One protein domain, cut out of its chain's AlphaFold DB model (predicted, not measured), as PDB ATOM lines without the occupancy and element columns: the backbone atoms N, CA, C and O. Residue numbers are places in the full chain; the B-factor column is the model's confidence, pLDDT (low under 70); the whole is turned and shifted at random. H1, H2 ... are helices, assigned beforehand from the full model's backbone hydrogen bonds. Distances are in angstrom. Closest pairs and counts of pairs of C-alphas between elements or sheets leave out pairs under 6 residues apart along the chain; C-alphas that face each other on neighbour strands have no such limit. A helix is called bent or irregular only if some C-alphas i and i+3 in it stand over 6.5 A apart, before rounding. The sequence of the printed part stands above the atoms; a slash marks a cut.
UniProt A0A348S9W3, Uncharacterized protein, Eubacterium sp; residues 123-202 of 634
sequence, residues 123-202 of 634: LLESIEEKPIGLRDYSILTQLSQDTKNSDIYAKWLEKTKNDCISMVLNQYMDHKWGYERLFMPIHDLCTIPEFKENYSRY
ATOM      1  N   LEU A 123     -35.238 -18.875  25.987       90.81
ATOM      2  CA  LEU A 123     -34.235 -19.884  25.638       90.81
ATOM      3  C   LEU A 123     -33.230 -20.107  26.775       90.81
ATOM      4  O   LEU A 123     -32.885 -21.254  27.061       90.81
ATOM      5  N   LEU A 124     -32.790 -19.031  27.440       91.06
ATOM      6  CA  LEU A 124     -31.781 -19.102  28.502       91.06
ATOM      7  C   LEU A 124     -32.233 -19.903  29.724       91.06
ATOM      8  O   LEU A 124     -31.406 -20.605  30.295       91.06
ATOM      9  N   GLU A 125     -33.515 -19.856  30.094       89.50
ATOM     10  CA  GLU A 125     -34.048 -20.570  31.266       89.50
ATOM     11  C   GLU A 125     -33.686 -22.066  31.230       89.50
ATOM     12  O   GLU A 125     -33.143 -22.604  32.190       89.50
ATOM     13  N   SER A 126     -33.844 -22.707  30.067       85.44
ATOM     14  CA  SER A 126     -33.503 -24.125  29.874       85.44
ATOM     15  C   SER A 126     -31.998 -24.440  29.915       85.44
ATOM     16  O   SER A 126     -31.598 -25.582  30.146       85.44
ATOM     17  N   ILE A 127     -31.152 -23.440  29.658       89.38
ATOM     18  CA  ILE A 127     -29.693 -23.580  29.619       89.38
ATOM     19  C   ILE A 127     -29.119 -23.356  31.015       89.38
ATOM     20  O   ILE A 127     -28.261 -24.113  31.466       89.38
ATOM     21  N   GLU A 128     -29.596 -22.320  31.703       86.50
ATOM     22  CA  GLU A 128     -29.085 -21.885  33.003       86.50
ATOM     23  C   GLU A 128     -29.467 -22.832  34.149       86.50
ATOM     24  O   GLU A 128     -28.764 -22.851  35.161       86.50
ATOM     25  N   GLU A 129     -30.485 -23.682  33.963       87.81
ATOM     26  CA  GLU A 129     -30.775 -24.828  34.840       87.81
ATOM     27  C   GLU A 129     -29.616 -25.837  34.909       87.81
ATOM     28  O   GLU A 129     -29.476 -26.558  35.902       87.81
ATOM     29  N   LYS A 130     -28.767 -25.903  33.875       90.31
ATOM     30  CA  LYS A 130     -27.630 -26.825  33.845       90.31
ATOM     31  C   LYS A 130     -26.413 -26.245  34.581       90.31
ATOM     32  O   LYS A 130     -26.144 -25.037  34.495       90.31
ATOM     33  N   PRO A 131     -25.620 -27.103  35.255       89.12
ATOM     34  CA  PRO A 131     -24.336 -26.706  35.819       89.12
ATOM     35  C   PRO A 131     -23.401 -26.120  34.757       89.12
ATOM     36  O   PRO A 131     -23.427 -26.529  33.596       89.12
ATOM     37  N   ILE A 132     -22.555 -25.183  35.179       87.38
ATOM     38  CA  ILE A 132     -21.469 -24.648  34.352       87.38
ATOM     39  C   ILE A 132     -20.540 -25.803  33.942       87.38
ATOM     40  O   ILE A 132     -20.196 -26.646  34.767       87.38
ATOM     41  N   GLY A 133     -20.151 -25.830  32.670       85.69
ATOM     42  CA  GLY A 133     -19.423 -26.909  32.006       85.69
ATOM     43  C   GLY A 133     -20.309 -27.891  31.237       85.69
ATOM     44  O   GLY A 133     -19.796 -28.740  30.513       85.69
ATOM     45  N   LEU A 134     -21.633 -27.808  31.409       89.25
ATOM     46  CA  LEU A 134     -22.619 -28.664  30.741       89.25
ATOM     47  C   LEU A 134     -23.666 -27.851  29.961       89.25
ATOM     48  O   LEU A 134     -24.712 -28.389  29.572       89.25
ATOM     49  N   ARG A 135     -23.435 -26.549  29.771       93.12
ATOM     50  CA  ARG A 135     -24.386 -25.646  29.117       93.12
ATOM     51  C   ARG A 135     -24.154 -25.652  27.613       93.12
ATOM     52  O   ARG A 135     -23.026 -25.595  27.140       93.12
ATOM     53  N   ASP A 136     -25.249 -25.689  26.861       92.69
ATOM     54  CA  ASP A 136     -25.218 -25.662  25.401       92.69
ATOM     55  C   ASP A 136     -26.062 -24.496  24.888       92.69
ATOM     56  O   ASP A 136     -27.294 -24.528  24.900       92.69
ATOM     57  N   TYR A 137     -25.368 -23.456  24.446       93.50
ATOM     58  CA  TYR A 137     -25.931 -22.235  23.895       93.50
ATOM     59  C   TYR A 137     -26.186 -22.309  22.386       93.50
ATOM     60  O   TYR A 137     -26.645 -21.330  21.796       93.50
ATOM     61  N   SER A 138     -25.990 -23.463  21.741       92.56
ATOM     62  CA  SER A 138     -26.305 -23.628  20.316       92.56
ATOM     63  C   SER A 138     -27.789 -23.394  20.005       92.56
ATOM     64  O   SER A 138     -28.140 -22.997  18.889       92.56
ATOM     65  N   ILE A 139     -28.671 -23.540  21.000       90.62
ATOM     66  CA  ILE A 139     -30.101 -23.223  20.894       90.62
ATOM     67  C   ILE A 139     -30.361 -21.749  20.541       90.62
ATOM     68  O   ILE A 139     -31.377 -21.448  19.917       90.62
ATOM     69  N   LEU A 140     -29.426 -20.834  20.829       92.19
ATOM     70  CA  LEU A 140     -29.529 -19.415  20.455       92.19
ATOM     71  C   LEU A 140     -29.572 -19.200  18.934       92.19
ATOM     72  O   LEU A 140     -30.019 -18.156  18.459       92.19
ATOM     73  N   THR A 141     -29.210 -20.210  18.134       91.38
ATOM     74  CA  THR A 141     -29.455 -20.197  16.684       91.38
ATOM     75  C   THR A 141     -30.934 -20.018  16.329       91.38
ATOM     76  O   THR A 141     -31.216 -19.467  15.262       91.38
ATOM     77  N   GLN A 142     -31.855 -20.401  17.220       92.50
ATOM     78  CA  GLN A 142     -33.305 -20.271  17.051       92.50
ATOM     79  C   GLN A 142     -33.823 -18.842  17.247       92.50
ATOM     80  O   GLN A 142     -34.958 -18.571  16.856       92.50
ATOM     81  N   LEU A 143     -33.015 -17.932  17.810       93.94
ATOM     82  CA  LEU A 143     -33.397 -16.529  17.957       93.94
ATOM     83  C   LEU A 143     -33.681 -15.894  16.591       93.94
ATOM     84  O   LEU A 143     -32.963 -16.120  15.606       93.94
ATOM     85  N   SER A 144     -34.709 -15.052  16.558       93.94
ATOM     86  CA  SER A 144     -35.071 -14.242  15.405       93.94
ATOM     87  C   SER A 144     -33.920 -13.324  14.972       93.94
ATOM     88  O   SER A 144     -33.087 -12.897  15.775       93.94
ATOM     89  N   GLN A 145     -33.866 -12.995  13.676       92.88
ATOM     90  CA  GLN A 145     -32.830 -12.099  13.148       92.88
ATOM     91  C   GLN A 145     -32.901 -10.701  13.779       92.88
ATOM     92  O   GLN A 145     -31.878 -10.050  13.965       92.88
ATOM     93  N   ASP A 146     -34.116 -10.270  14.110       92.31
ATOM     94  CA  ASP A 146     -34.402  -9.018  14.803       92.31
ATOM     95  C   ASP A 146     -33.737  -8.991  16.189       92.31
ATOM     96  O   ASP A 146     -32.946  -8.099  16.490       92.31
ATOM     97  N   THR A 147     -33.926 -10.053  16.977       93.31
ATOM     98  CA  THR A 147     -33.268 -10.223  18.279       93.31
ATOM     99  C   THR A 147     -31.746 -10.289  18.160       93.31
ATOM    100  O   THR A 147     -31.053  -9.596  18.909       93.31
ATOM    101  N   LYS A 148     -31.204 -11.049  17.200       92.19
ATOM    102  CA  LYS A 148     -29.745 -11.164  16.993       92.19
ATOM    103  C   LYS A 148     -29.078  -9.837  16.624       92.19
ATOM    104  O   LYS A 148     -27.928  -9.616  16.985       92.19
ATOM    105  N   ASN A 149     -29.797  -8.952  15.936       92.75
ATOM    106  CA  ASN A 149     -29.299  -7.635  15.537       92.75
ATOM    107  C   ASN A 149     -29.496  -6.556  16.620       92.75
ATOM    108  O   ASN A 149     -29.147  -5.398  16.389       92.75
ATOM    109  N   SER A 150     -30.073  -6.899  17.774       94.12
ATOM    110  CA  SER A 150     -30.401  -5.934  18.824       94.12
ATOM    111  C   SER A 150     -29.218  -5.605  19.743       94.12
ATOM    112  O   SER A 150     -28.430  -6.475  20.121       94.12
ATOM    113  N   ASP A 151     -29.171  -4.359  20.227       93.88
ATOM    114  CA  ASP A 151     -28.217  -3.926  21.261       93.88
ATOM    115  C   ASP A 151     -28.366  -4.714  22.572       93.88
ATOM    116  O   ASP A 151     -27.426  -4.817  23.360       93.88
ATOM    117  N   ILE A 152     -29.559  -5.254  22.837       93.94
ATOM    118  CA  ILE A 152     -29.851  -6.050  24.033       93.94
ATOM    119  C   ILE A 152     -29.090  -7.371  23.969       93.94
ATOM    120  O   ILE A 152     -28.413  -7.734  24.932       93.94
ATOM    121  N   TYR A 153     -29.166  -8.064  22.831       94.38
ATOM    122  CA  TYR A 153     -28.441  -9.311  22.623       94.38
ATOM    123  C   TYR A 153     -26.926  -9.079  22.588       94.38
ATOM    124  O   TYR A 153     -26.187  -9.802  23.251       94.38
ATOM    125  N   ALA A 154     -26.462  -8.010  21.930       94.94
ATOM    126  CA  ALA A 154     -25.047  -7.637  21.923       94.94
ATOM    127  C   ALA A 154     -24.493  -7.383  23.341       94.94
ATOM    128  O   ALA A 154     -23.440  -7.913  23.702       94.94
ATOM    129  N   LYS A 155     -25.226  -6.642  24.186       95.69
ATOM    130  CA  LYS A 155     -24.856  -6.416  25.597       95.69
ATOM    131  C   LYS A 155     -24.870  -7.700  26.417       95.69
ATOM    132  O   LYS A 155     -24.031  -7.867  27.300       95.69
ATOM    133  N   TRP A 156     -25.825  -8.590  26.154       94.62
ATOM    134  CA  TRP A 156     -25.873  -9.892  26.811       94.62
ATOM    135  C   TRP A 156     -24.649 -10.742  26.446       94.62
ATOM    136  O   TRP A 156     -23.994 -11.254  27.348       94.62
ATOM    137  N   LEU A 157     -24.281 -10.816  25.163       94.56
ATOM    138  CA  LEU A 157     -23.082 -11.522  24.695       94.56
ATOM    139  C   LEU A 157     -21.813 -11.001  25.381       94.56
ATOM    140  O   LEU A 157     -21.034 -11.785  25.924       94.56
ATOM    141  N   GLU A 158     -21.616  -9.680  25.392       94.81
ATOM    142  CA  GLU A 158     -20.446  -9.054  26.014       94.81
ATOM    143  C   GLU A 158     -20.375  -9.342  27.519       94.81
ATOM    144  O   GLU A 158     -19.315  -9.707  28.034       94.81
ATOM    145  N   LYS A 159     -21.511  -9.241  28.218       94.81
ATOM    146  CA  LYS A 159     -21.594  -9.550  29.645       94.81
ATOM    147  C   LYS A 159     -21.281 -11.020  29.924       94.81
ATOM    148  O   LYS A 159     -20.430 -11.297  30.761       94.81
ATOM    149  N   THR A 160     -21.916 -11.949  29.211       92.69
ATOM    150  CA  THR A 160     -21.713 -13.397  29.385       92.69
ATOM    151  C   THR A 160     -20.255 -13.788  29.161       92.69
ATOM    152  O   THR A 160     -19.696 -14.554  29.945       92.69
ATOM    153  N   LYS A 161     -19.612 -13.216  28.134       94.31
ATOM    154  CA  LYS A 161     -18.174 -13.377  27.906       94.31
ATOM    155  C   LYS A 161     -17.371 -12.907  29.120       94.31
ATOM    156  O   LYS A 161     -16.600 -13.684  29.673       94.31
ATOM    157  N   ASN A 162     -17.542 -11.649  29.524       94.88
ATOM    158  CA  ASN A 162     -16.743 -11.051  30.595       94.88
ATOM    159  C   ASN A 162     -16.930 -11.794  31.925       94.88
ATOM    160  O   ASN A 162     -15.943 -12.104  32.589       94.88
ATOM    161  N   ASP A 163     -18.169 -12.148  32.268       94.12
ATOM    162  CA  ASP A 163     -18.497 -12.897  33.483       94.12
ATOM    163  C   ASP A 163     -17.839 -14.289  33.469       94.12
ATOM    164  O   ASP A 163     -17.263 -14.707  34.477       94.12
ATOM    165  N   CYS A 164     -17.854 -14.988  32.327       94.38
ATOM    166  CA  CYS A 164     -17.203 -16.291  32.176       94.38
ATOM    167  C   CYS A 164     -15.680 -16.194  32.353       94.38
ATOM    168  O   CYS A 164     -15.109 -16.907  33.181       94.38
ATOM    169  N   ILE A 165     -15.024 -15.274  31.636       95.44
ATOM    170  CA  ILE A 165     -13.566 -15.093  31.704       95.44
ATOM    171  C   ILE A 165     -13.139 -14.697  33.121       95.44
ATOM    172  O   ILE A 165     -12.225 -15.299  33.686       95.44
ATOM    173  N   SER A 166     -13.815 -13.718  33.727       95.31
ATOM    174  CA  SER A 166     -13.509 -13.282  35.090       95.31
ATOM    175  C   SER A 166     -13.724 -14.395  36.109       95.31
ATOM    176  O   SER A 166     -12.913 -14.539  37.020       95.31
ATOM    177  N   MET A 167     -14.768 -15.212  35.963       95.12
ATOM    178  CA  MET A 167     -14.973 -16.372  36.827       95.12
ATOM    179  C   MET A 167     -13.811 -17.364  36.709       95.12
ATOM    180  O   MET A 167     -13.246 -17.721  37.737       95.12
ATOM    181  N   VAL A 168     -13.437 -17.788  35.496       95.31
ATOM    182  CA  VAL A 168     -12.347 -18.759  35.280       95.31
ATOM    183  C   VAL A 168     -11.041 -18.261  35.900       95.31
ATOM    184  O   VAL A 168     -10.422 -18.982  36.681       95.31
ATOM    185  N   LEU A 169     -10.667 -17.005  35.631       96.25
ATOM    186  CA  LEU A 169      -9.455 -16.401  36.186       96.25
ATOM    187  C   LEU A 169      -9.504 -16.318  37.712       96.25
ATOM    188  O   LEU A 169      -8.563 -16.741  38.372       96.25
ATOM    189  N   ASN A 170     -10.607 -15.833  38.291       95.19
ATOM    190  CA  ASN A 170     -10.735 -15.728  39.746       95.19
ATOM    191  C   ASN A 170     -10.629 -17.101  40.424       95.19
ATOM    192  O   ASN A 170      -9.981 -17.225  41.457       95.19
ATOM    193  N   GLN A 171     -11.242 -18.142  39.851       92.88
ATOM    194  CA  GLN A 171     -11.167 -19.488  40.421       92.88
ATOM    195  C   GLN A 171      -9.748 -20.065  40.346       92.88
ATOM    196  O   GLN A 171      -9.316 -20.704  41.305       92.88
ATOM    197  N   TYR A 172      -9.013 -19.818  39.260       92.50
ATOM    198  CA  TYR A 172      -7.612 -20.230  39.149       92.50
ATOM    199  C   TYR A 172      -6.705 -19.467  40.125       92.50
ATOM    200  O   TYR A 172      -5.971 -20.083  40.893       92.50
ATOM    201  N   MET A 173      -6.803 -18.134  40.158       91.75
ATOM    202  CA  MET A 173      -5.966 -17.276  41.009       91.75
ATOM    203  C   MET A 173      -6.244 -17.481  42.506       91.75
ATOM    204  O   MET A 173      -5.337 -17.372  43.326       91.75
ATOM    205  N   ASP A 174      -7.474 -17.854  42.876       90.75
ATOM    206  CA  ASP A 174      -7.828 -18.275  44.239       90.75
ATOM    207  C   ASP A 174      -7.399 -19.729  44.552       90.75
ATOM    208  O   ASP A 174      -7.770 -20.289  45.597       90.75
ATOM    209  N   HIS A 175      -6.680 -20.383  43.632       87.75
ATOM    210  CA  HIS A 175      -6.283 -21.792  43.665       87.75
ATOM    211  C   HIS A 175      -7.464 -22.737  43.915       87.75
ATOM    212  O   HIS A 175      -7.353 -23.691  44.682       87.75
ATOM    213  N   LYS A 176      -8.661 -22.411  43.417       87.81
ATOM    214  CA  LYS A 176      -9.882 -23.214  43.605       87.81
ATOM    215  C   LYS A 176     -10.077 -24.223  42.482       87.81
ATOM    216  O   LYS A 176     -10.645 -25.277  42.752       87.81
ATOM    217  N   TRP A 177      -9.641 -23.898  41.267       89.88
ATOM    218  CA  TRP A 177      -9.718 -24.762  40.089       89.88
ATOM    219  C   TRP A 177      -8.325 -24.998  39.511       89.88
ATOM    220  O   TRP A 177      -7.554 -24.046  39.382       89.88
ATOM    221  N   GLY A 178      -8.038 -26.245  39.142       90.06
ATOM    222  CA  GLY A 178      -6.953 -26.598  38.239       90.06
ATOM    223  C   GLY A 178      -7.468 -26.804  36.811       90.06
ATOM    224  O   GLY A 178      -8.649 -26.582  36.503       90.06
ATOM    225  N   TYR A 179      -6.581 -27.232  35.916       90.31
ATOM    226  CA  TYR A 179      -6.872 -27.418  34.492       90.31
ATOM    227  C   TYR A 179      -7.977 -28.445  34.215       90.31
ATOM    228  O   TYR A 179      -8.607 -28.373  33.160       90.31
ATOM    229  N   GLU A 180      -8.299 -29.325  35.167       85.00
ATOM    230  CA  GLU A 180      -9.438 -30.246  35.091       85.00
ATOM    231  C   GLU A 180     -10.795 -29.529  34.982       85.00
ATOM    232  O   GLU A 180     -11.781 -30.124  34.549       85.00
ATOM    233  N   ARG A 181     -10.861 -28.242  35.349       87.62
ATOM    234  CA  ARG A 181     -12.100 -27.445  35.372       87.62
ATOM    235  C   ARG A 181     -12.075 -26.210  34.484       87.62
ATOM    236  O   ARG A 181     -13.137 -25.800  34.016       87.62
ATOM    237  N   LEU A 182     -10.908 -25.618  34.221       91.69
ATOM    238  CA  LEU A 182     -10.806 -24.320  33.528       91.69
ATOM    239  C   LEU A 182     -11.407 -24.330  32.120       91.69
ATOM    240  O   LEU A 182     -12.003 -23.344  31.689       91.69
ATOM    241  N   PHE A 183     -11.271 -25.447  31.408       92.88
ATOM    242  CA  PHE A 183     -11.725 -25.559  30.027       92.88
ATOM    243  C   PHE A 183     -13.246 -25.700  29.887       92.88
ATOM    244  O   PHE A 183     -13.796 -25.353  28.843       92.88
ATOM    245  N   MET A 184     -13.941 -26.186  30.917       92.00
ATOM    246  CA  MET A 184     -15.366 -26.521  30.839       92.00
ATOM    247  C   MET A 184     -16.268 -25.279  30.654       92.00
ATOM    248  O   MET A 184     -17.062 -25.263  29.713       92.00
ATOM    249  N   PRO A 185     -16.125 -24.185  31.431       93.81
ATOM    250  CA  PRO A 185     -16.880 -22.950  31.185       93.81
ATOM    251  C   PRO A 185     -16.562 -22.287  29.838       93.81
ATOM    252  O   PRO A 185     -17.418 -21.643  29.233       93.81
ATOM    253  N   ILE A 186     -15.326 -22.433  29.358       94.94
ATOM    254  CA  ILE A 186     -14.916 -21.904  28.054       94.94
ATOM    255  C   ILE A 186     -15.531 -22.732  26.927       94.94
ATOM    256  O   ILE A 186     -15.949 -22.180  25.912       94.94
ATOM    257  N   HIS A 187     -15.649 -24.046  27.118       94.12
ATOM    258  CA  HIS A 187     -16.358 -24.920  26.196       94.12
ATOM    259  C   HIS A 187     -17.832 -24.521  26.080       94.12
ATOM    260  O   HIS A 187     -18.310 -24.350  24.959       94.12
ATOM    261  N   ASP A 188     -18.518 -24.270  27.202       93.62
ATOM    262  CA  ASP A 188     -19.878 -23.715  27.201       93.62
ATOM    263  C   ASP A 188     -19.939 -22.416  26.381       93.62
ATOM    264  O   ASP A 188     -20.780 -22.282  25.493       93.62
ATOM    265  N   LEU A 189     -19.019 -21.475  26.617       93.44
ATOM    266  CA  LEU A 189     -18.964 -20.200  25.891       93.44
ATOM    267  C   LEU A 189     -18.803 -20.402  24.372       93.44
ATOM    268  O   LEU A 189     -19.446 -19.710  23.586       93.44
ATOM    269  N   CYS A 190     -18.001 -21.380  23.948       93.50
ATOM    270  CA  CYS A 190     -17.791 -21.727  22.539       93.50
ATOM    271  C   CYS A 190     -19.021 -22.339  21.851       93.50
ATOM    272  O   CYS A 190     -19.056 -22.396  20.619       93.50
ATOM    273  N   THR A 191     -20.028 -22.794  22.604       93.38
ATOM    274  CA  THR A 191     -21.303 -23.247  22.020       93.38
ATOM    275  C   THR A 191     -22.186 -22.083  21.558       93.38
ATOM    276  O   THR A 191     -23.093 -22.295  20.750       93.38
ATOM    277  N   ILE A 192     -21.898 -20.849  21.999       94.31
ATOM    278  CA  ILE A 192     -22.540 -19.636  21.486       94.31
ATOM    279  C   ILE A 192     -22.120 -19.446  20.017       94.31
ATOM    280  O   ILE A 192     -20.920 -19.330  19.736       94.31
ATOM    281  N   PRO A 193     -23.071 -19.386  19.063       89.31
ATOM    282  CA  PRO A 193     -22.765 -19.317  17.632       89.31
ATOM    283  C   PRO A 193     -21.804 -18.185  17.246       89.31
ATOM    284  O   PRO A 193     -20.913 -18.389  16.425       89.31
ATOM    285  N   GLU A 194     -21.953 -17.015  17.865       92.56
ATOM    286  CA  GLU A 194     -21.163 -15.808  17.610       92.56
ATOM    287  C   GLU A 194     -19.720 -15.905  18.133       92.56
ATOM    288  O   GLU A 194     -18.838 -15.191  17.656       92.56
ATOM    289  N   PHE A 195     -19.459 -16.789  19.099       93.25
ATOM    290  CA  PHE A 195     -18.135 -16.969  19.701       93.25
ATOM    291  C   PHE A 195     -17.383 -18.180  19.163       93.25
ATOM    292  O   PHE A 195     -16.155 -18.207  19.237       93.25
ATOM    293  N   LYS A 196     -18.083 -19.152  18.575       87.69
ATOM    294  CA  LYS A 196     -17.511 -20.431  18.149       87.69
ATOM    295  C   LYS A 196     -16.186 -20.302  17.391       87.69
ATOM    296  O   LYS A 196     -15.213 -20.954  17.759       87.69
ATOM    297  N   GLU A 197     -16.122 -19.463  16.359       86.44
ATOM    298  CA  GLU A 197     -14.898 -19.305  15.557       86.44
ATOM    299  C   GLU A 197     -13.757 -18.671  16.368       86.44
ATOM    300  O   GLU A 197     -12.663 -19.231  16.433       86.44
ATOM    301  N   ASN A 198     -14.026 -17.560  17.059       85.69
ATOM    302  CA  ASN A 198     -13.004 -16.761  17.744       85.69
ATOM    303  C   ASN A 198     -12.489 -17.384  19.053       85.69
ATOM    304  O   ASN A 198     -11.352 -17.118  19.450       85.69
ATOM    305  N   TYR A 199     -13.307 -18.196  19.729       88.38
ATOM    306  CA  TYR A 199     -12.987 -18.759  21.044       88.38
ATOM    307  C   TYR A 199     -12.565 -20.229  20.988       88.38
ATOM    308  O   TYR A 199     -11.970 -20.722  21.944       88.38
ATOM    309  N   SER A 200     -12.756 -20.913  19.854       89.56
ATOM    310  CA  SER A 200     -12.265 -22.284  19.655       89.56
ATOM    311  C   SER A 200     -10.766 -22.442  19.945       89.56
ATOM    312  O   SER A 200     -10.348 -23.475  20.463       89.56
ATOM    313  N   ARG A 201      -9.962 -21.396  19.707       93.56
ATOM    314  CA  ARG A 201      -8.525 -21.367  20.032       93.56
ATOM    315  C   ARG A 201      -8.219 -21.588  21.519       93.56
ATOM    316  O   ARG A 201      -7.197 -22.184  21.832       93.56
ATOM    317  N   TYR A 202      -9.107 -21.173  22.426       94.44
ATOM    318  CA  TYR A 202      -8.959 -21.410  23.868       94.44
ATOM    319  C   TYR A 202      -9.174 -22.876  24.254       94.44
ATOM    320  O   TYR A 202      -8.791 -23.292  25.340       94.44
TER     321      TYR A 202
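AT A GLANCE: This is residues 123 to 202 of the 634 residues of an uncharacterized protein of Eubacterium sp (UniProt A0A348S9W3). A long helix, H4, runs along the longest axis, and H5 folds back beside it to make a helical hairpin; H6 then folds back once more on H5, apart from H4. H2 lies beyond the last residues of H5, nearly in line with it, H1 is folded against H2, and the little H3 sits at one end of the whole, between H2 and the start of H4. The printed part has 80 residues with six named helices, H1 to H6 in order, and no named strand; the class is all helix. It is compact, with a radius of gyration of the C-alphas of 13.2 A, yet only just elongated, spanning 42 by 21 by 21 A.

IN THESE COORDINATES: H1 is residues 123 to 128, 9.2 A from first to last C-alpha, and begins at C-alpha 123 (-34.235, -19.884, 25.638). It is neither bent nor irregular, but only just: C-alphas 123 and 126 are 6.0 A apart. H2, residues 137 to 142, measures 10.3 A, and H3, residues 145 to 148, 5.0 A. H4, residues 151 to 173, is the longest at 32.6 A, beginning at C-alpha 151 (-28.217, -3.926, 21.261). H5, residues 179 to 190, measures 17.2 A and is irregular, with C-alphas 180 and 183 7.3 A apart. H6, residues 196 to 202, measures 10.3 A and ends at C-alpha 202 (-8.959, -21.410, 23.868); it is only just irregular, with C-alphas 198 and 201 6.8 A apart.

HOW THE PARTS SIT: H1 and H2 form a helical hairpin and only just touch, with 3 pairs of C-alphas within 8 A; the closest C-alphas, of Ile 127 and Tyr 137, are 7.0 A apart. H2 is close to H5 but not clearly touching, the closest C-alphas, of Tyr 137 and Asp 188, being 7.1 A apart; the two run the same way at a shallow tilt of 6 degrees. H3 is close to H4 but not clearly touching: the closest C-alphas, of Thr 147 and Tyr 153, are 6.6 A apart. H4 and H5 form a helical hairpin and touch, opposite ways at a shallow tilt of 4 degrees, with the C-alphas of Val 168 and Leu 182 closest at 6.0 A. H5 and H6 form another and touch at a shallow tilt of 12 degrees, with the C-alphas of Cys 190 and Lys 196 closest at 4.6 A. H4 and H6 are apart. Each O i to N i+4 pair of H4 is within hydrogen-bond range, against 1 of 2 in H1, 0 of 2 in H2, 4 of 8 in H5 and 1 of 3 in H6; of the O i to N i+3 pairs, H2 has 3 of 3 within range and H6 1 of 4, while H3 is too short for an i+4 pair.

THE WHOLE: The two C-alphas farthest apart, of Asp 146 and His 175, are 42.3 A apart. The printed part has no cut. The link from H1 to H2 is short, and the other four are tight. The mean pLDDT of the printed part is 91.9, and no printed residue is under 70.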